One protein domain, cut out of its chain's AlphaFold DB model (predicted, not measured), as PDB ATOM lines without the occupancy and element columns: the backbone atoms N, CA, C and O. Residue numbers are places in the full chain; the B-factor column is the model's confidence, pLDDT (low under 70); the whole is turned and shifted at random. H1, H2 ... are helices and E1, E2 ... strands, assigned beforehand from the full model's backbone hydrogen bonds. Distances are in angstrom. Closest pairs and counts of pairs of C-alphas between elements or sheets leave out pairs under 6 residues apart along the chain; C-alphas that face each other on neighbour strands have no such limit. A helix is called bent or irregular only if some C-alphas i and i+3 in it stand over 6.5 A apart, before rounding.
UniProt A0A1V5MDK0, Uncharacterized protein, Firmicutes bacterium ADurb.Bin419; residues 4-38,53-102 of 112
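What this domain is: This is residues 4 to 38 and 53 to 102 of the 112 residues of an uncharacterized protein of Firmicutes bacterium ADurb.Bin419 (UniProt A0A1V5MDK0). A twisted sheet of four strands stands in the middle, with the long helix H1 slanting over one face and the short helix H3 over edge strand E4 on the opposite face, while H2 grazes the sheet near the other edge strand, E1. The printed part has 85 residues with three named helices and four named strands, in the order H1 E1 E2 E3 E4 H2 H3. The sheet's order is E1 E2 E3 E4, all antiparallel, and the class is mixed, helices and strands. The whole is compact, with a radius of gyration of the C-alphas of 12.0 A, and rounded, spanning 33 by 28 by 19 A.

Where its parts are: Find C-alpha 4 at (41.904, 30.966, -34.742); from there H1, residues 4 to 17, runs 19.1 A. Next look at C-alpha 26, at (32.154, 20.142, -43.478), where E1, residues 26 to 35, begins; it runs 25.8 A and bends by 62 degrees at residue 32. Beyond the cut come E2, residues 53 to 60, 21.9 A long; E3, residues 65 to 70, 16.9 A; and E4, residues 73 to 79, 18.5 A. H2, residues 83 to 90, and H3, residues 97 to 102, are each 10.4 A long, and H3 ends at C-alpha 102, at (37.119, 2.717, -30.232). H3 is irregular: C-alphas 98 and 101 are 7.3 A apart.

How they stand to each other: Begin with H1, which is on the sheet at a height of 8.3 A, over E2 and E3; on the local plane it stands at 43 degrees to E2, slantwise to the strands. Its closest C-alphas to E2 are those of Ile 7 and Val 56, 6.5 A apart. Between E1 and E2, N 29 and O 57 are within hydrogen-bond range at 2.8 A. E2, E3 and E4 form a meander, each strand the antiparallel neighbour of the one before, and E2 and E3, like E3 and E4, are a hairpin. Look for N 58 and O 67 at 2.9 A across the first, and N 66 and O 78 at 2.9 A across the second. H2 only grazes the sheet, with its residues 85 to 90, and is near E1. H3 is on the face opposite to H1, over E4 at a height of 9.2 A; on the local plane it runs along the strands, at 12 degrees to E4, and the closest C-alphas are those of Ala 75 and Arg 97, 5.8 A apart. H2 and H3 are close but not clearly touching, with C-alphas 84 and 102 at 7.8 A. H1 is apart from H2 and from H3. Every O i to N i+4 pair is within hydrogen-bond range in H1 and H2; in H3 it is 0 of 2, with 1 of 3 O i to N i+3 pairs within range.

The domain as a whole: The two C-alphas farthest apart are those of Glu 24 and Thr 38, at 36.1 A. Residues 39 to 52 are not printed, and C-alphas 38 and 53 are 11.5 A apart across this cut. Of the links that are printed whole, none is long. The mean pLDDT of the printed part is 87.8; residues 36 to 38 are under 70.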
ATOM      1  N   ILE A   4      42.143  30.789 -33.306       82.69
ATOM      2  CA  ILE A   4      41.904  30.966 -34.742       82.69
ATOM      3  C   ILE A   4      42.952  30.199 -35.553       82.69
ATOM      4  O   ILE A   4      42.609  29.534 -36.523       82.69
ATOM      5  N   LYS A   5      44.210  30.193 -35.094       86.62
ATOM      6  CA  LYS A   5      45.305  29.509 -35.794       86.62
ATOM      7  C   LYS A   5      45.149  27.990 -35.813       86.62
ATOM      8  O   LYS A   5      45.561  27.365 -36.781       86.62
ATOM      9  N   ASP A   6      44.567  27.401 -34.767       87.12
ATOM     10  CA  ASP A   6      44.363  25.948 -34.699       87.12
ATOM     11  C   ASP A   6      43.280  25.499 -35.696       87.12
ATOM     12  O   ASP A   6      43.430  24.466 -36.347       87.12
ATOM     13  N   ILE A   7      42.220  26.301 -35.855       89.56
ATOM     14  CA  ILE A   7      41.170  26.071 -36.856       89.56
ATOM     15  C   ILE A   7      41.720  26.281 -38.268       89.56
ATOM     16  O   ILE A   7      41.527  25.423 -39.126       89.56
ATOM     17  N   GLU A   8      42.425  27.392 -38.504       91.00
ATOM     18  CA  GLU A   8      43.053  27.683 -39.798       91.00
ATOM     19  C   GLU A   8      43.994  26.555 -40.211       91.00
ATOM     20  O   GLU A   8      43.905  26.076 -41.335       91.00
ATOM     21  N   TYR A   9      44.839  26.076 -39.292       90.38
ATOM     22  CA  TYR A   9      45.719  24.941 -39.548       90.38
ATOM     23  C   TYR A   9      44.938  23.666 -39.885       90.38
ATOM     24  O   TYR A   9      45.292  22.975 -40.836       90.38
ATOM     25  N   ALA A  10      43.883  23.344 -39.130       91.19
ATOM     26  CA  ALA A  10      43.082  22.148 -39.378       91.19
ATOM     27  C   ALA A  10      42.418  22.183 -40.763       91.19
ATOM     28  O   ALA A  10      42.495  21.204 -41.506       91.19
ATOM     29  N   ILE A  11      41.815  23.317 -41.132       91.69
ATOM     30  CA  ILE A  11      41.210  23.511 -42.454       91.69
ATOM     31  C   ILE A  11      42.285  23.433 -43.536       91.69
ATOM     32  O   ILE A  11      42.093  22.730 -44.526       91.69
ATOM     33  N   ASP A  12      43.426  24.103 -43.347       92.50
ATOM     34  CA  ASP A  12      44.520  24.099 -44.318       92.50
ATOM     35  C   ASP A  12      45.055  22.688 -44.556       92.50
ATOM     36  O   ASP A  12      45.226  22.288 -45.703       92.50
ATOM     37  N   TYR A  13      45.223  21.904 -43.491       91.06
ATOM     38  CA  TYR A  13      45.668  20.515 -43.563       91.06
ATOM     39  C   TYR A  13      44.673  19.643 -44.340       91.06
ATOM     40  O   TYR A  13      45.039  18.961 -45.296       91.06
ATOM     41  N   VAL A  14      43.382  19.683 -43.986       89.88
ATOM     42  CA  VAL A  14      42.366  18.867 -44.679       89.88
ATOM     43  C   VAL A  14      42.173  19.326 -46.132       89.88
ATOM     44  O   VAL A  14      41.936  18.502 -47.017       89.88
ATOM     45  N   THR A  15      42.335  20.620 -46.410       90.94
ATOM     46  CA  THR A  15      42.207  21.180 -47.764       90.94
ATOM     47  C   THR A  15      43.419  20.859 -48.629       90.94
ATOM     48  O   THR A  15      43.269  20.314 -49.719       90.94
ATOM     49  N   LYS A  16      44.623  21.220 -48.182       87.88
ATOM     50  CA  LYS A  16      45.838  21.170 -49.002       87.88
ATOM     51  C   LYS A  16      46.517  19.815 -48.968       87.88
ATOM     52  O   LYS A  16      46.932  19.338 -50.018       87.88
ATOM     53  N   ASP A  17      46.647  19.221 -47.784       85.69
ATOM     54  CA  ASP A  17      47.404  17.979 -47.629       85.69
ATOM     55  C   ASP A  17      46.551  16.757 -47.973       85.69
ATOM     56  O   ASP A  17      47.061  15.788 -48.534       85.69
ATOM     57  N   LEU A  18      45.250  16.801 -47.663       85.38
ATOM     58  CA  LEU A  18      44.342  15.684 -47.932       85.38
ATOM     59  C   LEU A  18      43.468  15.890 -49.182       85.38
ATOM     60  O   LEU A  18      43.062  14.910 -49.802       85.38
ATOM     61  N   GLY A  19      43.183  17.136 -49.583       85.44
ATOM     62  CA  GLY A  19      42.259  17.412 -50.693       85.44
ATOM     63  C   GLY A  19      40.817  16.990 -50.386       85.44
ATOM     64  O   GLY A  19      40.069  16.598 -51.288       85.44
ATOM     65  N   GLU A  20      40.440  16.987 -49.105       85.94
ATOM     66  CA  GLU A  20      39.175  16.415 -48.632       85.94
ATOM     67  C   GLU A  20      38.212  17.440 -48.035       85.94
ATOM     68  O   GLU A  20      37.062  17.087 -47.792       85.94
ATOM     69  N   PHE A  21      38.654  18.685 -47.829       86.88
ATOM     70  CA  PHE A  21      37.803  19.714 -47.242       86.88
ATOM     71  C   PHE A  21      36.731  20.160 -48.236       86.88
ATOM     72  O   PHE A  21      37.035  20.522 -49.374       86.88
ATOM     73  N   ASP A  22      35.486  20.161 -47.783       86.62
ATOM     74  CA  ASP A  22      34.319  20.571 -48.543       86.62
ATOM     75  C   ASP A  22      33.465  21.528 -47.694       86.62
ATOM     76  O   ASP A  22      32.748  21.078 -46.800       86.62
ATOM     77  N   PRO A  23      33.506  22.848 -47.946       84.19
ATOM     78  CA  PRO A  23      32.830  23.832 -47.102       84.19
ATOM     79  C   PRO A  23      31.300  23.705 -47.098       84.19
ATOM     80  O   PRO A  23      30.659  24.294 -46.229       84.19
ATOM     81  N   GLU A  24      30.704  22.984 -48.053       87.19
ATOM     82  CA  GLU A  24      29.260  22.731 -48.080       87.19
ATOM     83  C   GLU A  24      28.853  21.630 -47.087       87.19
ATOM     84  O   GLU A  24      27.775  21.696 -46.495       87.19
ATOM     85  N   TYR A  25      29.726  20.643 -46.870       85.44
ATOM     86  CA  TYR A  25      29.431  19.439 -46.083       85.44
ATOM     87  C   TYR A  25      30.262  19.309 -44.803       85.44
ATOM     88  O   TYR A  25      29.985  18.430 -43.979       85.44
ATOM     89  N   ASP A  26      31.263  20.170 -44.624       89.75
ATOM     90  CA  ASP A  26      32.154  20.142 -43.478       89.75
ATOM     91  C   ASP A  26      31.645  21.011 -42.338       89.75
ATOM     92  O   ASP A  26      31.465  22.223 -42.451       89.75
ATOM     93  N   SER A  27      31.496  20.380 -41.177       92.12
ATOM     94  CA  SER A  27      31.264  21.078 -39.917       92.12
ATOM     95  C   SER A  27      32.536  21.093 -39.077       92.12
ATOM     96  O   SER A  27      33.154  20.055 -38.823       92.12
ATOM     97  N   VAL A  28      32.921  22.286 -38.624       92.81
ATOM     98  CA  VAL A  28      34.085  22.491 -37.758       92.81
ATOM     99  C   VAL A  28      33.603  22.689 -36.327       92.81
ATOM    100  O   VAL A  28      32.855  23.618 -36.035       92.81
ATOM    101  N   ASN A  29      34.042  21.816 -35.427       92.06
ATOM    102  CA  ASN A  29      33.752  21.882 -33.999       92.06
ATOM    103  C   ASN A  29      35.047  22.115 -33.228       92.06
ATOM    104  O   ASN A  29      36.082  21.536 -33.559       92.06
ATOM    105  N   MET A  30      34.985  22.935 -32.183       90.44
ATOM    106  CA  MET A  30      36.128  23.205 -31.319       90.44
ATOM    107  C   MET A  30      35.717  23.164 -29.853       90.44
ATOM    108  O   MET A  30      34.709  23.754 -29.471       90.44
ATOM    109  N   HIS A  31      36.533  22.514 -29.028       89.38
ATOM    110  CA  HIS A  31      36.367  22.498 -27.578       89.38
ATOM    111  C   HIS A  31      37.712  22.343 -26.869       89.38
ATOM    112  O   HIS A  31      38.712  21.942 -27.466       89.38
ATOM    113  N   GLN A  32      37.742  22.678 -25.582       88.38
ATOM    114  CA  GLN A  32      38.879  22.358 -24.722       88.38
ATOM    115  C   GLN A  32      38.645  21.018 -24.047       88.38
ATOM    116  O   GLN A  32      37.542  20.739 -23.576       88.38
ATOM    117  N   GLN A  33      39.689  20.199 -23.989       85.25
ATOM    118  CA  GLN A  33      39.635  18.918 -23.314       85.25
ATOM    119  C   GLN A  33      40.939  18.639 -22.573       85.25
ATOM    120  O   GLN A  33      42.031  18.870 -23.089       85.25
ATOM    121  N   VAL A  34      40.795  18.093 -21.371       82.19
ATOM    122  CA  VAL A  34      41.898  17.571 -20.571       82.19
ATOM    123  C   VAL A  34      42.070  16.084 -20.853       82.19
ATOM    124  O   VAL A  34      41.096  15.330 -20.837       82.19
ATOM    125  N   TYR A  35      43.311  15.654 -21.063       75.50
ATOM    126  CA  TYR A  35      43.663  14.239 -21.155       75.50
ATOM    127  C   TYR A  35      44.446  13.802 -19.912       75.50
ATOM    128  O   TYR A  35      45.452  14.419 -19.563       75.50
ATOM    129  N   GLU A  36      43.988  12.731 -19.255       63.31
ATOM    130  CA  GLU A  36      44.574  12.210 -18.005       63.31
ATOM    131  C   GLU A  36      45.869  11.394 -18.212       63.31
ATOM    132  O   GLU A  36      46.493  10.975 -17.240       63.31
ATOM    133  N   ASP A  37      46.315  11.183 -19.455       56.59
ATOM    134  CA  ASP A  37      47.481  10.345 -19.763       56.59
ATOM    135  C   ASP A  37      48.338  10.946 -20.896       56.59
ATOM    136  O   ASP A  37      47.854  11.335 -21.966       56.59
ATOM    137  N   THR A  38      49.642  11.015 -20.598       53.50
ATOM    138  CA  THR A  38      50.764  11.653 -21.310       53.50
ATOM    139  C   THR A  38      51.124  11.037 -22.667       53.50
ATOM    140  O   THR A  38      52.081  11.461 -23.313       53.50
ATOM    141  N   GLY A  53      44.366  20.184 -24.178       73.19
ATOM    142  CA  GLY A  53      44.379  20.172 -25.630       73.19
ATOM    143  C   GLY A  53      43.223  20.998 -26.171       73.19
ATOM    144  O   GLY A  53      42.063  20.690 -25.905       73.19
ATOM    145  N   ASN A  54      43.520  22.012 -26.985       85.19
ATOM    146  CA  ASN A  54      42.524  22.533 -27.920       85.19
ATOM    147  C   ASN A  54      42.204  21.421 -28.917       85.19
ATOM    148  O   ASN A  54      43.098  20.974 -29.639       85.19
ATOM    149  N   VAL A  55      40.954  20.975 -28.945       91.06
ATOM    150  CA  VAL A  55      40.490  19.951 -29.871       91.06
ATOM    151  C   VAL A  55      39.735  20.634 -30.996       91.06
ATOM    152  O   VAL A  55      38.794  21.383 -30.742       91.06
ATOM    153  N   VAL A  56      40.146  20.378 -32.236       94.06
ATOM    154  CA  VAL A  56      39.414  20.788 -33.439       94.06
ATOM    155  C   VAL A  56      38.982  19.528 -34.170       94.06
ATOM    156  O   VAL A  56      39.790  18.636 -34.417       94.06
ATOM    157  N   THR A  57      37.699  19.444 -34.496       94.25
ATOM    158  CA  THR A  57      37.111  18.332 -35.240       94.25
ATOM    159  C   THR A  57      36.504  18.862 -36.527       94.25
ATOM    160  O   THR A  57      35.693  19.782 -36.477       94.25
ATOM    161  N   ILE A  58      36.865  18.268 -37.661       94.94
ATOM    162  CA  ILE A  58      36.233  18.523 -38.959       94.94
ATOM    163  C   ILE A  58      35.439  17.273 -39.318       94.94
ATOM    164  O   ILE A  58      36.024  16.194 -39.409       94.94
ATOM    165  N   ILE A  59      34.124  17.402 -39.474       94.12
ATOM    166  CA  ILE A  59      33.231  16.294 -39.833       94.12
ATOM    167  C   ILE A  59      32.700  16.545 -41.231       94.12
ATOM    168  O   ILE A  59      31.960  17.508 -41.423       94.12
ATOM    169  N   ASN A  60      33.031  15.648 -42.155       91.56
ATOM    170  CA  ASN A  60      32.499  15.644 -43.507       91.56
ATOM    171  C   ASN A  60      31.359  14.627 -43.590       91.56
ATOM    172  O   ASN A  60      31.590  13.414 -43.566       91.56
ATOM    173  N   THR A  61      30.119  15.104 -43.699       86.50
ATOM    174  CA  THR A  61      28.950  14.209 -43.747       86.50
ATOM    175  C   THR A  61      28.777  13.520 -45.097       86.50
ATOM    176  O   THR A  61      28.155  12.465 -45.162       86.50
ATOM    177  N   HIS A  62      29.311  14.094 -46.178       87.31
ATOM    178  CA  HIS A  62      29.193  13.532 -47.525       87.31
ATOM    179  C   HIS A  62      30.118  12.321 -47.726       87.31
ATOM    180  O   HIS A  62      29.725  11.324 -48.328       87.31
ATOM    181  N   ARG A  63      31.337  12.387 -47.185       86.69
ATOM    182  CA  ARG A  63      32.347  11.320 -47.241       86.69
ATOM    183  C   ARG A  63      32.289  10.363 -46.050       86.69
ATOM    184  O   ARG A  63      32.986   9.353 -46.071       86.69
ATOM    185  N   ASP A  64      31.476  10.674 -45.041       89.94
ATOM    186  CA  ASP A  64      31.356   9.919 -43.789       89.94
ATOM    187  C   ASP A  64      32.718   9.746 -43.086       89.94
ATOM    188  O   ASP A  64      33.151   8.646 -42.737       89.94
ATOM    189  N   VAL A  65      33.441  10.858 -42.924       92.12
ATOM    190  CA  VAL A  65      34.762  10.900 -42.275       92.12
ATOM    191  C   VAL A  65      34.844  12.051 -41.282       92.12
ATOM    192  O   VAL A  65      34.245  13.109 -41.473       92.12
ATOM    193  N   ALA A  66      35.635  11.861 -40.229       94.12
ATOM    194  CA  ALA A  66      35.986  12.923 -39.298       94.12
ATOM    195  C   ALA A  66      37.502  13.005 -39.083       94.12
ATOM    196  O   ALA A  66      38.187  11.987 -38.958       94.12
ATOM    197  N   TYR A  67      38.019  14.225 -38.987       94.50
ATOM    198  CA  TYR A  67      39.419  14.522 -38.690       94.50
ATOM    199  C   TYR A  67      39.513  15.199 -37.333       94.50
ATOM    200  O   TYR A  67      38.811  16.176 -37.081       94.50
ATOM    201  N   VAL A  68      40.387  14.688 -36.467       93.25
ATOM    202  CA  VAL A  68      40.592  15.225 -35.120       93.25
ATOM    203  C   VAL A  68      42.002  15.780 -35.000       93.25
ATOM    204  O   VAL A  68      42.992  15.103 -35.297       93.25
ATOM    205  N   PHE A  69      42.080  17.012 -34.515       91.50
ATOM    206  CA  PHE A  69      43.302  17.743 -34.228       91.50
ATOM    207  C   PHE A  69      43.346  18.062 -32.740       91.50
ATOM    208  O   PHE A  69      42.335  18.445 -32.158       91.50
ATOM    209  N   VAL A  70      44.519  17.920 -32.128       87.69
ATOM    210  CA  VAL A  70      44.731  18.208 -30.705       87.69
ATOM    211  C   VAL A  70      45.967  19.090 -30.569       87.69
ATOM    212  O   VAL A  70      47.042  18.731 -31.047       87.69
ATOM    213  N   GLY A  71      45.813  20.258 -29.943       83.81
ATOM    214  CA  GLY A  71      46.906  21.211 -29.723       83.81
ATOM    215  C   GLY A  71      47.547  21.714 -31.022       83.81
ATOM    216  O   GLY A  71      48.771  21.806 -31.103       83.81
ATOM    217  N   GLY A  72      46.734  21.963 -32.055       83.25
ATOM    218  CA  GLY A  72      47.205  22.453 -33.356       83.25
ATOM    219  C   GLY A  72      47.964  21.414 -34.191       83.25
ATOM    220  O   GLY A  72      48.759  21.775 -35.052       83.25
ATOM    221  N   ARG A  73      47.775  20.112 -33.928       85.69
ATOM    222  CA  ARG A  73      48.387  19.013 -34.693       85.69
ATOM    223  C   ARG A  73      47.351  17.969 -35.067       85.69
ATOM    224  O   ARG A  73      46.458  17.680 -34.274       85.69
ATOM    225  N   PHE A  74      47.504  17.365 -36.243       88.25
ATOM    226  CA  PHE A  74      46.678  16.229 -36.645       88.25
ATOM    227  C   PHE A  74      46.889  15.046 -35.688       88.25
ATOM    228  O   PHE A  74      48.024  14.616 -35.464       88.25
ATOM    229  N   ALA A  75      45.801  14.527 -35.117       89.50
ATOM    230  CA  ALA A  75      45.842  13.408 -34.181       89.50
ATOM    231  C   ALA A  75      45.437  12.096 -34.863       89.50
ATOM    232  O   ALA A  75      46.213  11.136 -34.857       89.50
ATOM    233  N   TYR A  76      44.233  12.043 -35.437       90.69
ATOM    234  CA  TYR A  76      43.716  10.856 -36.119       90.69
ATOM    235  C   TYR A  76      42.528  11.172 -37.041       90.69
ATOM    236  O   TYR A  76      41.825  12.168 -36.870       90.69
ATOM    237  N   LYS A  77      42.295  10.267 -37.998       92.81
ATOM    238  CA  LYS A  77      41.096  10.193 -38.843       92.81
ATOM    239  C   LYS A  77      40.174   9.084 -38.329       92.81
ATOM    240  O   LYS A  77      40.654   8.026 -37.907       92.81
ATOM    241  N   VAL A  78      38.869   9.330 -38.380       91.94
ATOM    242  CA  VAL A  78      37.810   8.349 -38.138       91.94
ATOM    243  C   VAL A  78      37.030   8.166 -39.434       91.94
ATOM    244  O   VAL A  78      36.296   9.060 -39.845       91.94
ATOM    245  N   ASP A  79      37.202   7.016 -40.077       91.56
ATOM    246  CA  ASP A  79      36.383   6.611 -41.218       91.56
ATOM    247  C   ASP A  79      35.090   5.966 -40.710       91.56
ATOM    248  O   ASP A  79      35.138   5.061 -39.868       91.56
ATOM    249  N   ARG A  80      33.945   6.420 -41.228       90.31
ATOM    250  CA  ARG A  80      32.598   5.998 -40.815       90.31
ATOM    251  C   ARG A  80      32.379   6.120 -39.298       90.31
ATOM    252  O   ARG A  80      32.232   5.094 -38.617       90.31
ATOM    253  N   PRO A  81      32.436   7.345 -38.735       88.25
ATOM    254  CA  PRO A  81      32.286   7.577 -37.301       88.25
ATOM    255  C   PRO A  81      30.980   6.982 -36.756       88.25
ATOM    256  O   PRO A  81      29.892   7.246 -37.255       88.25
ATOM    257  N   ARG A  82      31.096   6.169 -35.701       85.62
ATOM    258  CA  ARG A  82      29.956   5.534 -35.016       85.62
ATOM    259  C   ARG A  82      29.318   6.463 -33.981       85.62
ATOM    260  O   ARG A  82      29.913   7.461 -33.584       85.62
ATOM    261  N   ASP A  83      28.177   6.047 -33.434       88.94
ATOM    262  CA  ASP A  83      27.483   6.744 -32.341       88.94
ATOM    263  C   ASP A  83      28.408   7.102 -31.173       88.94
ATOM    264  O   ASP A  83      28.352   8.224 -30.684       88.94
ATOM    265  N   ALA A  84      29.335   6.213 -30.795       91.25
ATOM    266  CA  ALA A  84      30.310   6.473 -29.732       91.25
ATOM    267  C   ALA A  84      31.211   7.693 -30.010       91.25
ATOM    268  O   ALA A  84      31.594   8.400 -29.083       91.25
ATOM    269  N   PHE A  85      31.552   7.962 -31.277       93.25
ATOM    270  CA  PHE A  85      32.303   9.164 -31.649       93.25
ATOM    271  C   PHE A  85      31.457  10.416 -31.443       93.25
ATOM    272  O   PHE A  85      31.912  11.373 -30.824       93.25
ATOM    273  N   TYR A  86      30.218  10.401 -31.933       93.31
ATOM    274  CA  TYR A  86      29.314  11.537 -31.801       93.31
ATOM    275  C   TYR A  86      28.897  11.785 -30.349       93.31
ATOM    276  O   TYR A  86      28.766  12.937 -29.944       93.31
ATOM    277  N   GLU A  87      28.714  10.732 -29.556       94.62
ATOM    278  CA  GLU A  87      28.445  10.811 -28.123       94.62
ATOM    279  C   GLU A  87      29.614  11.469 -27.388       94.62
ATOM    280  O   GLU A  87      29.420  12.438 -26.654       94.62
ATOM    281  N   ASP A  88      30.838  11.012 -27.636       94.19
ATOM    282  CA  ASP A  88      32.021  11.606 -27.024       94.19
ATOM    283  C   ASP A  88      32.273  13.035 -27.502       94.19
ATOM    284  O   ASP A  88      32.669  13.881 -26.704       94.19
ATOM    285  N   LEU A  89      32.017  13.333 -28.776       93.06
ATOM    286  CA  LEU A  89      32.116  14.689 -29.304       93.06
ATOM    287  C   LEU A  89      31.113  15.621 -28.616       93.06
ATOM    288  O   LEU A  89      31.495  16.702 -28.174       93.06
ATOM    289  N   ARG A  90      29.848  15.200 -28.477       93.06
ATOM    290  CA  ARG A  90      28.803  15.973 -27.779       93.06
ATOM    291  C   ARG A  90      29.144  16.213 -26.312       93.06
ATOM    292  O   ARG A  90      28.790  17.255 -25.772       93.06
ATOM    293  N   ASN A  91      29.825  15.260 -25.684       92.81
ATOM    294  CA  ASN A  91      30.242  15.339 -24.288       92.81
ATOM    295  C   ASN A  91      31.637  15.960 -24.095       92.81
ATOM    296  O   ASN A  91      32.109  16.003 -22.959       92.81
ATOM    297  N   TRP A  92      32.307  16.403 -25.167       91.38
ATOM    298  CA  TRP A  92      33.688  16.915 -25.148       91.38
ATOM    299  C   TRP A  92      34.687  15.959 -24.477       91.38
ATOM    300  O   TRP A  92      35.555  16.356 -23.701       91.38
ATOM    301  N   ARG A  93      34.534  14.666 -24.766       90.88
ATOM    302  CA  ARG A  93      35.308  13.549 -24.208       90.88
ATOM    303  C   ARG A  93      35.873  12.653 -25.309       90.88
ATOM    304  O   ARG A  93      35.866  11.426 -25.199       90.88
ATOM    305  N   LEU A  94      36.376  13.263 -26.381       91.31
ATOM    306  CA  LEU A  94      37.014  12.528 -27.470       91.31
ATOM    307  C   LEU A  94      38.236  11.768 -26.957       91.31
ATOM    308  O   LEU A  94      39.037  12.295 -26.194       91.31
ATOM    309  N   ALA A  95      38.409  10.523 -27.378       89.00
ATOM    310  CA  ALA A  95      39.545   9.728 -26.962       89.00
ATOM    311  C   ALA A  95      40.857  10.346 -27.467       89.00
ATOM    312  O   ALA A  95      40.916  10.881 -28.574       89.00
ATOM    313  N   PRO A  96      41.941  10.238 -26.691       85.06
ATOM    314  CA  PRO A  96      43.267  10.572 -27.185       85.06
ATOM    315  C   PRO A  96      43.659   9.632 -28.332       85.06
ATOM    316  O   PRO A  96      43.071   8.564 -28.520       85.06
ATOM    317  N   ARG A  97      44.709   9.995 -29.076       83.44
ATOM    318  CA  ARG A  97      45.173   9.253 -30.261       83.44
ATOM    319  C   ARG A  97      45.343   7.742 -30.036       83.44
ATOM    320  O   ARG A  97      45.002   6.968 -30.917       83.44
ATOM    321  N   TYR A  98      45.837   7.302 -28.878       80.50
ATOM    322  CA  TYR A  98      46.005   5.871 -28.574       80.50
ATOM    323  C   TYR A  98      44.684   5.139 -28.278       80.50
ATOM    324  O   TYR A  98      44.601   3.927 -28.453       80.50
ATOM    325  N   GLY A  99      43.642   5.862 -27.858       84.12
ATOM    326  CA  GLY A  99      42.303   5.327 -27.598       84.12
ATOM    327  C   GLY A  99      41.331   5.486 -28.771       84.12
ATOM    328  O   GLY A  99      40.184   5.052 -28.673       84.12
ATOM    329  N   CYS A 100      41.754   6.100 -29.883       86.50
ATOM    330  CA  CYS A 100      40.863   6.444 -30.995       86.50
ATOM    331  C   CYS A 100      40.330   5.219 -31.759       86.50
ATOM    332  O   CYS A 100      39.376   5.332 -32.527       86.50
ATOM    333  N   SER A 101      40.918   4.037 -31.545       86.19
ATOM    334  CA  SER A 101      40.473   2.769 -32.137       86.19
ATOM    335  C   SER A 101      39.034   2.414 -31.768       86.19
ATOM    336  O   SER A 101      38.361   1.762 -32.561       86.19
ATOM    337  N   LYS A 102      38.521   2.910 -30.633       88.06
ATOM    338  CA  LYS A 102      37.119   2.717 -30.232       88.06
ATOM    339  C   LYS A 102      36.112   3.335 -31.211       88.06
ATOM    340  O   LYS A 102      34.949   2.944 -31.217       88.06
TER     341      LYS A 102